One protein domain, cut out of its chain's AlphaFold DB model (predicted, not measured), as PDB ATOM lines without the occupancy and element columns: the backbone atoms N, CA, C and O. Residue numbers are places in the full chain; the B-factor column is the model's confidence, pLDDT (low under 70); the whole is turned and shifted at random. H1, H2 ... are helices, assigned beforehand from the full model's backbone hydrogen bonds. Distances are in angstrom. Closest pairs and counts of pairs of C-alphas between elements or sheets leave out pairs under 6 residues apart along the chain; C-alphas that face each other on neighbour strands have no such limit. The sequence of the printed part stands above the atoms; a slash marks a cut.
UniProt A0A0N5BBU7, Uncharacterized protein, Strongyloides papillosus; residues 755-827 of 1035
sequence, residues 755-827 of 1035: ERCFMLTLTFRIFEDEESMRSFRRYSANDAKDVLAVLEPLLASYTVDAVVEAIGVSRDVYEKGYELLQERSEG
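Overview. This is residues 755 to 827 of the 1035 residues of an uncharacterized protein of Strongyloides papillosus (UniProt A0A0N5BBU7). Four helices, H1, H2, H3 and H4, follow each other round a loosely joined ring, and the long helix H5 crosses one face of that ring as a diagonal, from the corner of H1 and H4 to the beginning of H3. The first residues of H1 reach away on the side of the ring opposite to H5. The printed part has 73 residues, with five named helices in the order H1, H2, H3, H4, H5 and no named strand, and its class is all helix. It is compact, with a radius of gyration of the C-alphas of 11.6 A, and rounded, spanning 28 by 23 by 23 A.

Arrangement. H1, residues 755 to 768, and H5, residues 811 to 827, are the hubs, touching three other helices each. H1 touches H5 with residues 764 to 768 alone, about perpendicular at 87 degrees; their closest C-alphas, of Phe 767 and Val 813, are 5.7 A apart. H1 only just touches H2, residues 772 to 778, and only at the corner, with 3 pairs of C-alphas within 8 A; the closest are those of Ile 766 and Ser 772, at 5.8 A. H2 and H5 are near each other. H3, residues 781 to 797, touches H5 with residues 781 to 788 alone, at a steep tilt of 51 degrees, opposite ways; the closest C-alphas, of Ala 781 and Ser 825, are 4.5 A apart. H4, residues 800 to 807, touches H1 at a steep tilt of 68 degrees, only just short of perpendicular, with the C-alphas of Thr 761 and Ile 807 closest at 4.9 A. H3 and H4 are close but not clearly touching, with the C-alphas of Leu 794 and Val 803 closest at 7.2 A. H4 and H5 only just touch, and only at the corner, with 3 pairs of C-alphas within 8 A; the closest are those of Val 804 and Arg 811, at 6.1 A. H1 and H3 are apart, and so are H2 and H4, and H2 and H3. In H4 every O i to N i+4 pair is within hydrogen-bond range; the counts are 8 of 10 in H1, 11 of 13 in H3, 12 of 13 in H5 and 0 of 3 in H2, where 4 of 4 O i to N i+3 pairs are within range.

Along the chain. H1 begins at C-alpha 755, (65.410, 65.989, 60.227), and measures 20.5 A from first to last C-alpha. H2 measures 11.4 A. H3 begins at C-alpha 781, (85.395, 67.741, 46.881), measures 24.7 A and has a kink of 27 degrees near residue 790. H4 measures 10.5 A. H5 measures 25.4 A and ends at C-alpha 827, (91.745, 67.482, 45.751).

Size, cuts and confidence. The two C-alphas farthest apart, of Glu 771 and Ser 797, are 32.7 A apart. The printed part has no cut, and its four links are tight. The mean pLDDT of the printed part is 70.8; 33 residues are under 70, among them residues 755 to 779.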
ATOM      1  N   GLU A 755      65.038  66.083  61.648       45.53
ATOM      2  CA  GLU A 755      65.410  65.989  60.227       45.53
ATOM      3  C   GLU A 755      66.932  66.114  60.018       45.53
ATOM      4  O   GLU A 755      67.512  65.372  59.224       45.53
ATOM      5  N   ARG A 756      67.618  66.976  60.781       48.97
ATOM      6  CA  ARG A 756      69.068  67.218  60.645       48.97
ATOM      7  C   ARG A 756      69.925  66.074  61.193       48.97
ATOM      8  O   ARG A 756      70.864  65.639  60.525       48.97
ATOM      9  N   CYS A 757      69.581  65.530  62.362       46.66
ATOM     10  CA  CYS A 757      70.240  64.329  62.897       46.66
ATOM     11  C   CYS A 757      69.953  63.098  62.028       46.66
ATOM     12  O   CYS A 757      70.829  62.251  61.837       46.66
ATOM     13  N   PHE A 758      68.753  63.017  61.445       49.97
ATOM     14  CA  PHE A 758      68.402  61.980  60.483       49.97
ATOM     15  C   PHE A 758      69.273  62.046  59.221       49.97
ATOM     16  O   PHE A 758      69.769  61.005  58.801       49.97
ATOM     17  N   MET A 759      69.539  63.234  58.665       53.44
ATOM     18  CA  MET A 759      70.402  63.385  57.484       53.44
ATOM     19  C   MET A 759      71.854  62.964  57.740       53.44
ATOM     20  O   MET A 759      72.405  62.213  56.941       53.44
ATOM     21  N   LEU A 760      72.460  63.357  58.867       54.41
ATOM     22  CA  LEU A 760      73.813  62.902  59.235       54.41
ATOM     23  C   LEU A 760      73.869  61.384  59.455       54.41
ATOM     24  O   LEU A 760      74.787  60.719  58.974       54.41
ATOM     25  N   THR A 761      72.851  60.827  60.119       62.66
ATOM     26  CA  THR A 761      72.699  59.375  60.300       62.66
ATOM     27  C   THR A 761      72.594  58.663  58.950       62.66
ATOM     28  O   THR A 761      73.225  57.628  58.744       62.66
ATOM     29  N   LEU A 762      71.810  59.208  58.014       59.78
ATOM     30  CA  LEU A 762      71.627  58.645  56.679       59.78
ATOM     31  C   LEU A 762      72.940  58.677  55.891       59.78
ATOM     32  O   LEU A 762      73.338  57.654  55.348       59.78
ATOM     33  N   THR A 763      73.640  59.815  55.894       63.34
ATOM     34  CA  THR A 763      74.920  59.998  55.196       63.34
ATOM     35  C   THR A 763      75.975  59.017  55.699       63.34
ATOM     36  O   THR A 763      76.614  58.356  54.886       63.34
ATOM     37  N   PHE A 764      76.119  58.851  57.019       67.62
ATOM     38  CA  PHE A 764      77.116  57.937  57.584       67.62
ATOM     39  C   PHE A 764      76.731  56.454  57.478       67.62
ATOM     40  O   PHE A 764      77.609  55.610  57.327       67.62
ATOM     41  N   ARG A 765      75.441  56.097  57.488       64.56
ATOM     42  CA  ARG A 765      75.019  54.693  57.305       64.56
ATOM     43  C   ARG A 765      75.263  54.152  55.904       64.56
ATOM     44  O   ARG A 765      75.404  52.946  55.743       64.56
ATOM     45  N   ILE A 766      75.375  55.010  54.893       57.53
ATOM     46  CA  ILE A 766      75.733  54.588  53.528       57.53
ATOM     47  C   ILE A 766      77.161  53.996  53.489       57.53
ATOM     48  O   ILE A 766      77.473  53.206  52.601       57.53
ATOM     49  N   PHE A 767      78.004  54.288  54.489       59.31
ATOM     50  CA  PHE A 767      79.340  53.701  54.650       59.31
ATOM     51  C   PHE A 767      79.335  52.305  55.318       59.31
ATOM     52  O   PHE A 767      80.398  51.700  55.458       59.31
ATOM     53  N   GLU A 768      78.172  51.769  55.720       60.81
ATOM     54  CA  GLU A 768      78.039  50.394  56.251       60.81
ATOM     55  C   GLU A 768      78.147  49.315  55.160       60.81
ATOM     56  O   GLU A 768      78.482  48.171  55.466       60.81
ATOM     57  N   ASP A 769      77.917  49.676  53.893       69.31
ATOM     58  CA  ASP A 769      77.918  48.762  52.750       69.31
ATOM     59  C   ASP A 769      78.977  49.150  51.694       69.31
ATOM     60  O   ASP A 769      79.059  50.285  51.218       69.31
ATOM     61  N   GLU A 770      79.796  48.173  51.294       59.75
ATOM     62  CA  GLU A 770      80.911  48.338  50.351       59.75
ATOM     63  C   GLU A 770      80.434  48.646  48.915       59.75
ATOM     64  O   GLU A 770      81.167  49.230  48.108       59.75
ATOM     65  N   GLU A 771      79.193  48.282  48.578       58.97
ATOM     66  CA  GLU A 771      78.578  48.606  47.289       58.97
ATOM     67  C   GLU A 771      78.023  50.036  47.268       58.97
ATOM     68  O   GLU A 771      78.251  50.778  46.306       58.97
ATOM     69  N   SER A 772      77.416  50.466  48.373       56.06
ATOM     70  CA  SER A 772      76.992  51.845  48.626       56.06
ATOM     71  C   SER A 772      78.168  52.834  48.635       56.06
ATOM     72  O   SER A 772      78.069  53.914  48.048       56.06
ATOM     73  N   MET A 773      79.344  52.428  49.124       53.97
ATOM     74  CA  MET A 773      80.607  53.182  49.015       53.97
ATOM     75  C   MET A 773      81.008  53.549  47.573       53.97
ATOM     76  O   MET A 773      81.679  54.556  47.342       53.97
ATOM     77  N   ARG A 774      80.580  52.790  46.551       60.19
ATOM     78  CA  ARG A 774      80.859  53.156  45.147       60.19
ATOM     79  C   ARG A 774      80.052  54.367  44.681       60.19
ATOM     80  O   ARG A 774      80.509  55.058  43.769       60.19
ATOM     81  N   SER A 775      78.903  54.649  45.297       57.47
ATOM     82  CA  SER A 775      78.081  55.828  44.987       57.47
ATOM     83  C   SER A 775      78.727  57.134  45.478       57.47
ATOM     84  O   SER A 775      78.640  58.157  44.796       57.47
ATOM     85  N   PHE A 776      79.536  57.069  46.544       59.16
ATOM     86  CA  PHE A 776      80.358  58.183  47.037       59.16
ATOM     87  C   PHE A 776      81.462  58.623  46.078       59.16
ATOM     88  O   PHE A 776      81.985  59.728  46.211       59.16
ATOM     89  N   ARG A 777      81.765  57.845  45.025       60.50
ATOM     90  CA  ARG A 777      82.671  58.322  43.968       60.50
ATOM     91  C   ARG A 777      82.169  59.590  43.274       60.50
ATOM     92  O   ARG A 777      82.962  60.234  42.585       60.50
ATOM     93  N   ARG A 778      80.892  59.937  43.456       58.75
ATOM     94  CA  ARG A 778      80.244  61.117  42.890       58.75
ATOM     95  C   ARG A 778      80.166  62.327  43.827       58.75
ATOM     96  O   ARG A 778      79.802  63.385  43.333       58.75
ATOM     97  N   TYR A 779      80.525  62.200  45.111       66.75
ATOM     98  CA  TYR A 779      80.661  63.370  45.986       66.75
ATOM     99  C   TYR A 779      81.767  64.266  45.439       66.75
ATOM    100  O   TYR A 779      82.897  63.804  45.226       66.75
ATOM    101  N   SER A 780      81.434  65.525  45.170       79.12
ATOM    102  CA  SER A 780      82.443  66.508  44.815       79.12
ATOM    103  C   SER A 780      83.318  66.800  46.035       79.12
ATOM    104  O   SER A 780      82.934  66.561  47.181       79.12
ATOM    105  N   ALA A 781      84.517  67.317  45.797       79.19
ATOM    106  CA  ALA A 781      85.395  67.741  46.881       79.19
ATOM    107  C   ALA A 781      84.771  68.874  47.730       79.19
ATOM    108  O   ALA A 781      85.069  68.974  48.918       79.19
ATOM    109  N   ASN A 782      83.845  69.660  47.159       71.25
ATOM    110  CA  ASN A 782      83.061  70.651  47.903       71.25
ATOM    111  C   ASN A 782      82.038  69.981  48.831       71.25
ATOM    112  O   ASN A 782      82.028  70.294  50.014       71.25
ATOM    113  N   ASP A 783      81.282  68.987  48.346       74.69
ATOM    114  CA  ASP A 783      80.319  68.251  49.184       74.69
ATOM    115  C   ASP A 783      81.018  67.584  50.383       74.69
ATOM    116  O   ASP A 783      80.496  67.559  51.496       74.69
ATOM    117  N   ALA A 784      82.230  67.059  50.171       78.12
ATOM    118  CA  ALA A 784      83.032  66.473  51.239       78.12
ATOM    119  C   ALA A 784      83.496  67.519  52.269       78.12
ATOM    120  O   ALA A 784      83.424  67.281  53.475       78.12
ATOM    121  N   LYS A 785      83.922  68.697  51.798       76.81
ATOM    122  CA  LYS A 785      84.335  69.824  52.642       76.81
ATOM    123  C   LYS A 785      83.180  70.372  53.479       76.81
ATOM    124  O   LYS A 785      83.384  70.704  54.645       76.81
ATOM    125  N   ASP A 786      81.981  70.423  52.914       71.44
ATOM    126  CA  ASP A 786      80.791  70.926  53.599       71.44
ATOM    127  C   ASP A 786      80.368  69.993  54.742       71.44
ATOM    128  O   ASP A 786      80.071  70.447  55.847       71.44
ATOM    129  N   VAL A 787      80.438  68.673  54.531       74.19
ATOM    130  CA  VAL A 787      80.181  67.687  55.594       74.19
ATOM    131  C   VAL A 787      81.246  67.761  56.698       74.19
ATOM    132  O   VAL A 787      80.907  67.709  57.882       74.19
ATOM    133  N   LEU A 788      82.526  67.941  56.345       82.25
ATOM    134  CA  LEU A 788      83.607  68.114  57.326       82.25
ATOM    135  C   LEU A 788      83.462  69.405  58.138       82.25
ATOM    136  O   LEU A 788      83.649  69.379  59.351       82.25
ATOM    137  N   ALA A 789      83.035  70.505  57.515       72.94
ATOM    138  CA  ALA A 789      82.813  71.781  58.195       72.94
ATOM    139  C   ALA A 789      81.720  71.714  59.282       72.94
ATOM    140  O   ALA A 789      81.724  72.535  60.200       72.94
ATOM    141  N   VAL A 790      80.805  70.739  59.198       72.12
ATOM    142  CA  VAL A 790      79.804  70.447  60.239       72.12
ATOM    143  C   VAL A 790      80.358  69.512  61.320       72.12
ATOM    144  O   VAL A 790      80.055  69.687  62.500       72.12
ATOM    145  N   LEU A 791      81.182  68.531  60.945       74.25
ATOM    146  CA  LEU A 791      81.749  67.545  61.870       74.25
ATOM    147  C   LEU A 791      82.888  68.105  62.729       74.25
ATOM    148  O   LEU A 791      82.964  67.786  63.913       74.25
ATOM    149  N   GLU A 792      83.755  68.953  62.178       80.81
ATOM    150  CA  GLU A 792      84.915  69.506  62.887       80.81
ATOM    151  C   GLU A 792      84.534  70.307  64.150       80.81
ATOM    152  O   GLU A 792      85.117  70.048  65.205       80.81
ATOM    153  N   PRO A 793      83.527  71.209  64.135       62.25
ATOM    154  CA  PRO A 793      83.074  71.890  65.350       62.25
ATOM    155  C   PRO A 793      82.488  70.940  66.404       62.25
ATOM    156  O   PRO A 793      82.665  71.162  67.606       62.25
ATOM    157  N   LEU A 794      81.803  69.874  65.969       61.56
ATOM    158  CA  LEU A 794      81.274  68.848  66.870       61.56
ATOM    159  C   LEU A 794      82.418  68.073  67.525       61.56
ATOM    160  O   LEU A 794      82.399  67.876  68.734       61.56
ATOM    161  N   LEU A 795      83.452  67.709  66.770       77.50
ATOM    162  CA  LEU A 795      84.631  67.013  67.289       77.50
ATOM    163  C   LEU A 795      85.532  67.898  68.154       77.50
ATOM    164  O   LEU A 795      86.170  67.401  69.076       77.50
ATOM    165  N   ALA A 796      85.554  69.210  67.911       64.69
ATOM    166  CA  ALA A 796      86.217  70.166  68.796       64.69
ATOM    167  C   ALA A 796      85.514  70.277  70.162       64.69
ATOM    168  O   ALA A 796      86.139  70.635  71.159       64.69
ATOM    169  N   SER A 797      84.215  69.961  70.208       62.00
ATOM    170  CA  SER A 797      83.367  70.114  71.397       62.00
ATOM    171  C   SER A 797      83.069  68.788  72.112       62.00
ATOM    172  O   SER A 797      82.697  68.795  73.286       62.00
ATOM    173  N   TYR A 798      83.225  67.650  71.428       71.00
ATOM    174  CA  TYR A 798      82.819  66.325  71.894       71.00
ATOM    175  C   TYR A 798      83.837  65.245  71.550       71.00
ATOM    176  O   TYR A 798      84.537  65.303  70.545       71.00
ATOM    177  N   THR A 799      83.870  64.191  72.368       80.62
ATOM    178  CA  THR A 799      84.650  63.000  72.030       80.62
ATOM    179  C   THR A 799      84.052  62.305  70.807       80.62
ATOM    180  O   THR A 799      82.832  62.266  70.635       80.62
ATOM    181  N   VAL A 800      84.908  61.680  69.994       81.62
ATOM    182  CA  VAL A 800      84.490  60.874  68.832       81.62
ATOM    183  C   VAL A 800      83.413  59.852  69.218       81.62
ATOM    184  O   VAL A 800      82.440  59.699  68.497       81.62
ATOM    185  N   ASP A 801      83.530  59.204  70.384       78.94
ATOM    186  CA  ASP A 801      82.531  58.238  70.872       78.94
ATOM    187  C   ASP A 801      81.133  58.846  71.046       78.94
ATOM    188  O   ASP A 801      80.145  58.218  70.676       78.94
ATOM    189  N   ALA A 802      81.044  60.070  71.575       64.44
ATOM    190  CA  ALA A 802      79.768  60.752  71.771       64.44
ATOM    191  C   ALA A 802      79.144  61.186  70.436       64.44
ATOM    192  O   ALA A 802      77.934  61.078  70.258       64.44
ATOM    193  N   VAL A 803      79.971  61.627  69.483       69.75
ATOM    194  CA  VAL A 803      79.531  61.980  68.124       69.75
ATOM    195  C   VAL A 803      79.049  60.737  67.367       69.75
ATOM    196  O   VAL A 803      77.975  60.759  66.772       69.75
ATOM    197  N   VAL A 804      79.782  59.623  67.452       79.31
ATOM    198  CA  VAL A 804      79.413  58.326  66.855       79.31
ATOM    199  C   VAL A 804      78.098  57.795  67.434       79.31
ATOM    200  O   VAL A 804      77.220  57.367  66.682       79.31
ATOM    201  N   GLU A 805      77.934  57.857  68.760       73.12
ATOM    202  CA  GLU A 805      76.698  57.449  69.436       73.12
ATOM    203  C   GLU A 805      75.510  58.335  69.025       73.12
ATOM    204  O   GLU A 805      74.427  57.813  68.759       73.12
ATOM    205  N   ALA A 806      75.719  59.650  68.898       60.72
ATOM    206  CA  ALA A 806      74.686  60.603  68.489       60.72
ATOM    207  C   ALA A 806      74.257  60.444  67.019       60.72
ATOM    208  O   ALA A 806      73.069  60.536  66.717       60.72
ATOM    209  N   ILE A 807      75.199  60.168  66.110       71.94
ATOM    210  CA  ILE A 807      74.923  59.890  64.687       71.94
ATOM    211  C   ILE A 807      74.326  58.480  64.506       71.94
ATOM    212  O   ILE A 807      73.731  58.171  63.478       71.94
ATOM    213  N   GLY A 808      74.441  57.597  65.501       73.88
ATOM    214  CA  GLY A 808      73.807  56.279  65.473       73.88
ATOM    215  C   GLY A 808      74.409  55.319  64.439       73.88
ATOM    216  O   GLY A 808      73.663  54.538  63.828       73.88
ATOM    217  N   VAL A 809      75.734  55.381  64.259       80.50
ATOM    218  CA  VAL A 809      76.548  54.495  63.401       80.50
ATOM    219  C   VAL A 809      77.634  53.785  64.208       80.50
ATOM    220  O   VAL A 809      77.914  54.150  65.347       80.50
ATOM    221  N   SER A 810      78.245  52.734  63.650       84.31
ATOM    222  CA  SER A 810      79.399  52.100  64.303       84.31
ATOM    223  C   SER A 810      80.663  52.964  64.176       84.31
ATOM    224  O   SER A 810      80.809  53.722  63.218       84.31
ATOM    225  N   ARG A 811      81.600  52.837  65.127       85.06
ATOM    226  CA  ARG A 811      82.875  53.579  65.103       85.06
ATOM    227  C   ARG A 811      83.664  53.329  63.812       85.06
ATOM    228  O   ARG A 811      84.107  54.289  63.197       85.06
ATOM    229  N   ASP A 812      83.753  52.079  63.368       83.38
ATOM    230  CA  ASP A 812      84.488  51.711  62.148       83.38
ATOM    231  C   ASP A 812      83.893  52.369  60.887       83.38
ATOM    232  O   ASP A 812      84.609  52.683  59.939       83.38
ATOM    233  N   VAL A 813      82.573  52.575  60.866       79.94
ATOM    234  CA  VAL A 813      81.839  53.225  59.764       79.94
ATOM    235  C   VAL A 813      82.071  54.729  59.780       79.94
ATOM    236  O   VAL A 813      82.300  55.335  58.736       79.94
ATOM    237  N   TYR A 814      82.054  55.323  60.972       89.19
ATOM    238  CA  TYR A 814      82.382  56.726  61.164       89.19
ATOM    239  C   TYR A 814      83.823  57.039  60.743       89.19
ATOM    240  O   TYR A 814      84.031  57.963  59.963       89.19
ATOM    241  N   GLU A 815      84.803  56.257  61.206       88.56
ATOM    242  CA  GLU A 815      86.225  56.463  60.897       88.56
ATOM    243  C   GLU A 815      86.482  56.355  59.387       88.56
ATOM    244  O   GLU A 815      87.049  57.271  58.799       88.56
ATOM    245  N   LYS A 816      85.947  55.317  58.728       83.56
ATOM    246  CA  LYS A 816      86.044  55.164  57.264       83.56
ATOM    247  C   LYS A 816      85.365  56.293  56.491       83.56
ATOM    248  O   LYS A 816      85.871  56.712  55.453       83.56
ATOM    249  N   GLY A 817      84.205  56.757  56.958       84.50
ATOM    250  CA  GLY A 817      83.490  57.858  56.317       84.50
ATOM    251  C   GLY A 817      84.228  59.183  56.459       84.50
ATOM    252  O   GLY A 817      84.361  59.922  55.488       84.50
ATOM    253  N   TYR A 818      84.770  59.447  57.646       88.38
ATOM    254  CA  TYR A 818      85.552  60.643  57.931       88.38
ATOM    255  C   TYR A 818      86.860  60.682  57.124       88.38
ATOM    256  O   TYR A 818      87.137  61.693  56.483       88.38
ATOM    257  N   GLU A 819      87.610  59.573  57.063       89.94
ATOM    258  CA  GLU A 819      88.828  59.450  56.241       89.94
ATOM    259  C   GLU A 819      88.548  59.680  54.746       89.94
ATOM    260  O   GLU A 819      89.266  60.435  54.093       89.94
ATOM    261  N   LEU A 820      87.469  59.097  54.204       83.56
ATOM    262  CA  LEU A 820      87.099  59.283  52.796       83.56
ATOM    263  C   LEU A 820      86.723  60.740  52.485       83.56
ATOM    264  O   LEU A 820      87.056  61.252  51.415       83.56
ATOM    265  N   LEU A 821      86.002  61.401  53.396       86.25
ATOM    266  CA  LEU A 821      85.637  62.811  53.253       86.25
ATOM    267  C   LEU A 821      86.885  63.704  53.289       86.25
ATOM    268  O   LEU A 821      86.981  64.628  52.481       86.25
ATOM    269  N   GLN A 822      87.860  63.401  54.154       87.31
ATOM    270  CA  GLN A 822      89.143  64.107  54.193       87.31
ATOM    271  C   GLN A 822      89.920  63.935  52.882       87.31
ATOM    272  O   GLN A 822      90.192  64.939  52.223       87.31
ATOM    273  N   GLU A 823      90.148  62.695  52.431       88.75
ATOM    274  CA  GLU A 823      90.848  62.382  51.170       88.75
ATOM    275  C   GLU A 823      90.197  63.084  49.962       88.75
ATOM    276  O   GLU A 823      90.865  63.599  49.065       88.75
ATOM    277  N   ARG A 824      88.860  63.148  49.940       82.44
ATOM    278  CA  ARG A 824      88.093  63.824  48.884       82.44
ATOM    279  C   ARG A 824      88.211  65.342  48.929       82.44
ATOM    280  O   ARG A 824      88.207  65.962  47.869       82.44
ATOM    281  N   SER A 825      88.277  65.933  50.118       84.56
ATOM    282  CA  SER A 825      88.359  67.387  50.294       84.56
ATOM    283  C   SER A 825      89.728  67.965  49.900       84.56
ATOM    284  O   SER A 825      89.815  69.132  49.518       84.56
ATOM    285  N   GLU A 826      90.781  67.140  49.913       78.75
ATOM    286  CA  GLU A 826      92.165  67.541  49.621       78.75
ATOM    287  C   GLU A 826      92.440  67.802  48.120       78.75
ATOM    288  O   GLU A 826      93.423  68.455  47.774       78.75
ATOM    289  N   GLY A 827      91.546  67.396  47.209       63.81
ATOM    290  CA  GLY A 827      91.745  67.482  45.751       63.81
ATOM    291  C   GLY A 827      91.532  68.849  45.065       63.81
ATOM    292  O   GLY A 827      91.459  68.875  43.836       63.81
TER     293      GLY A 827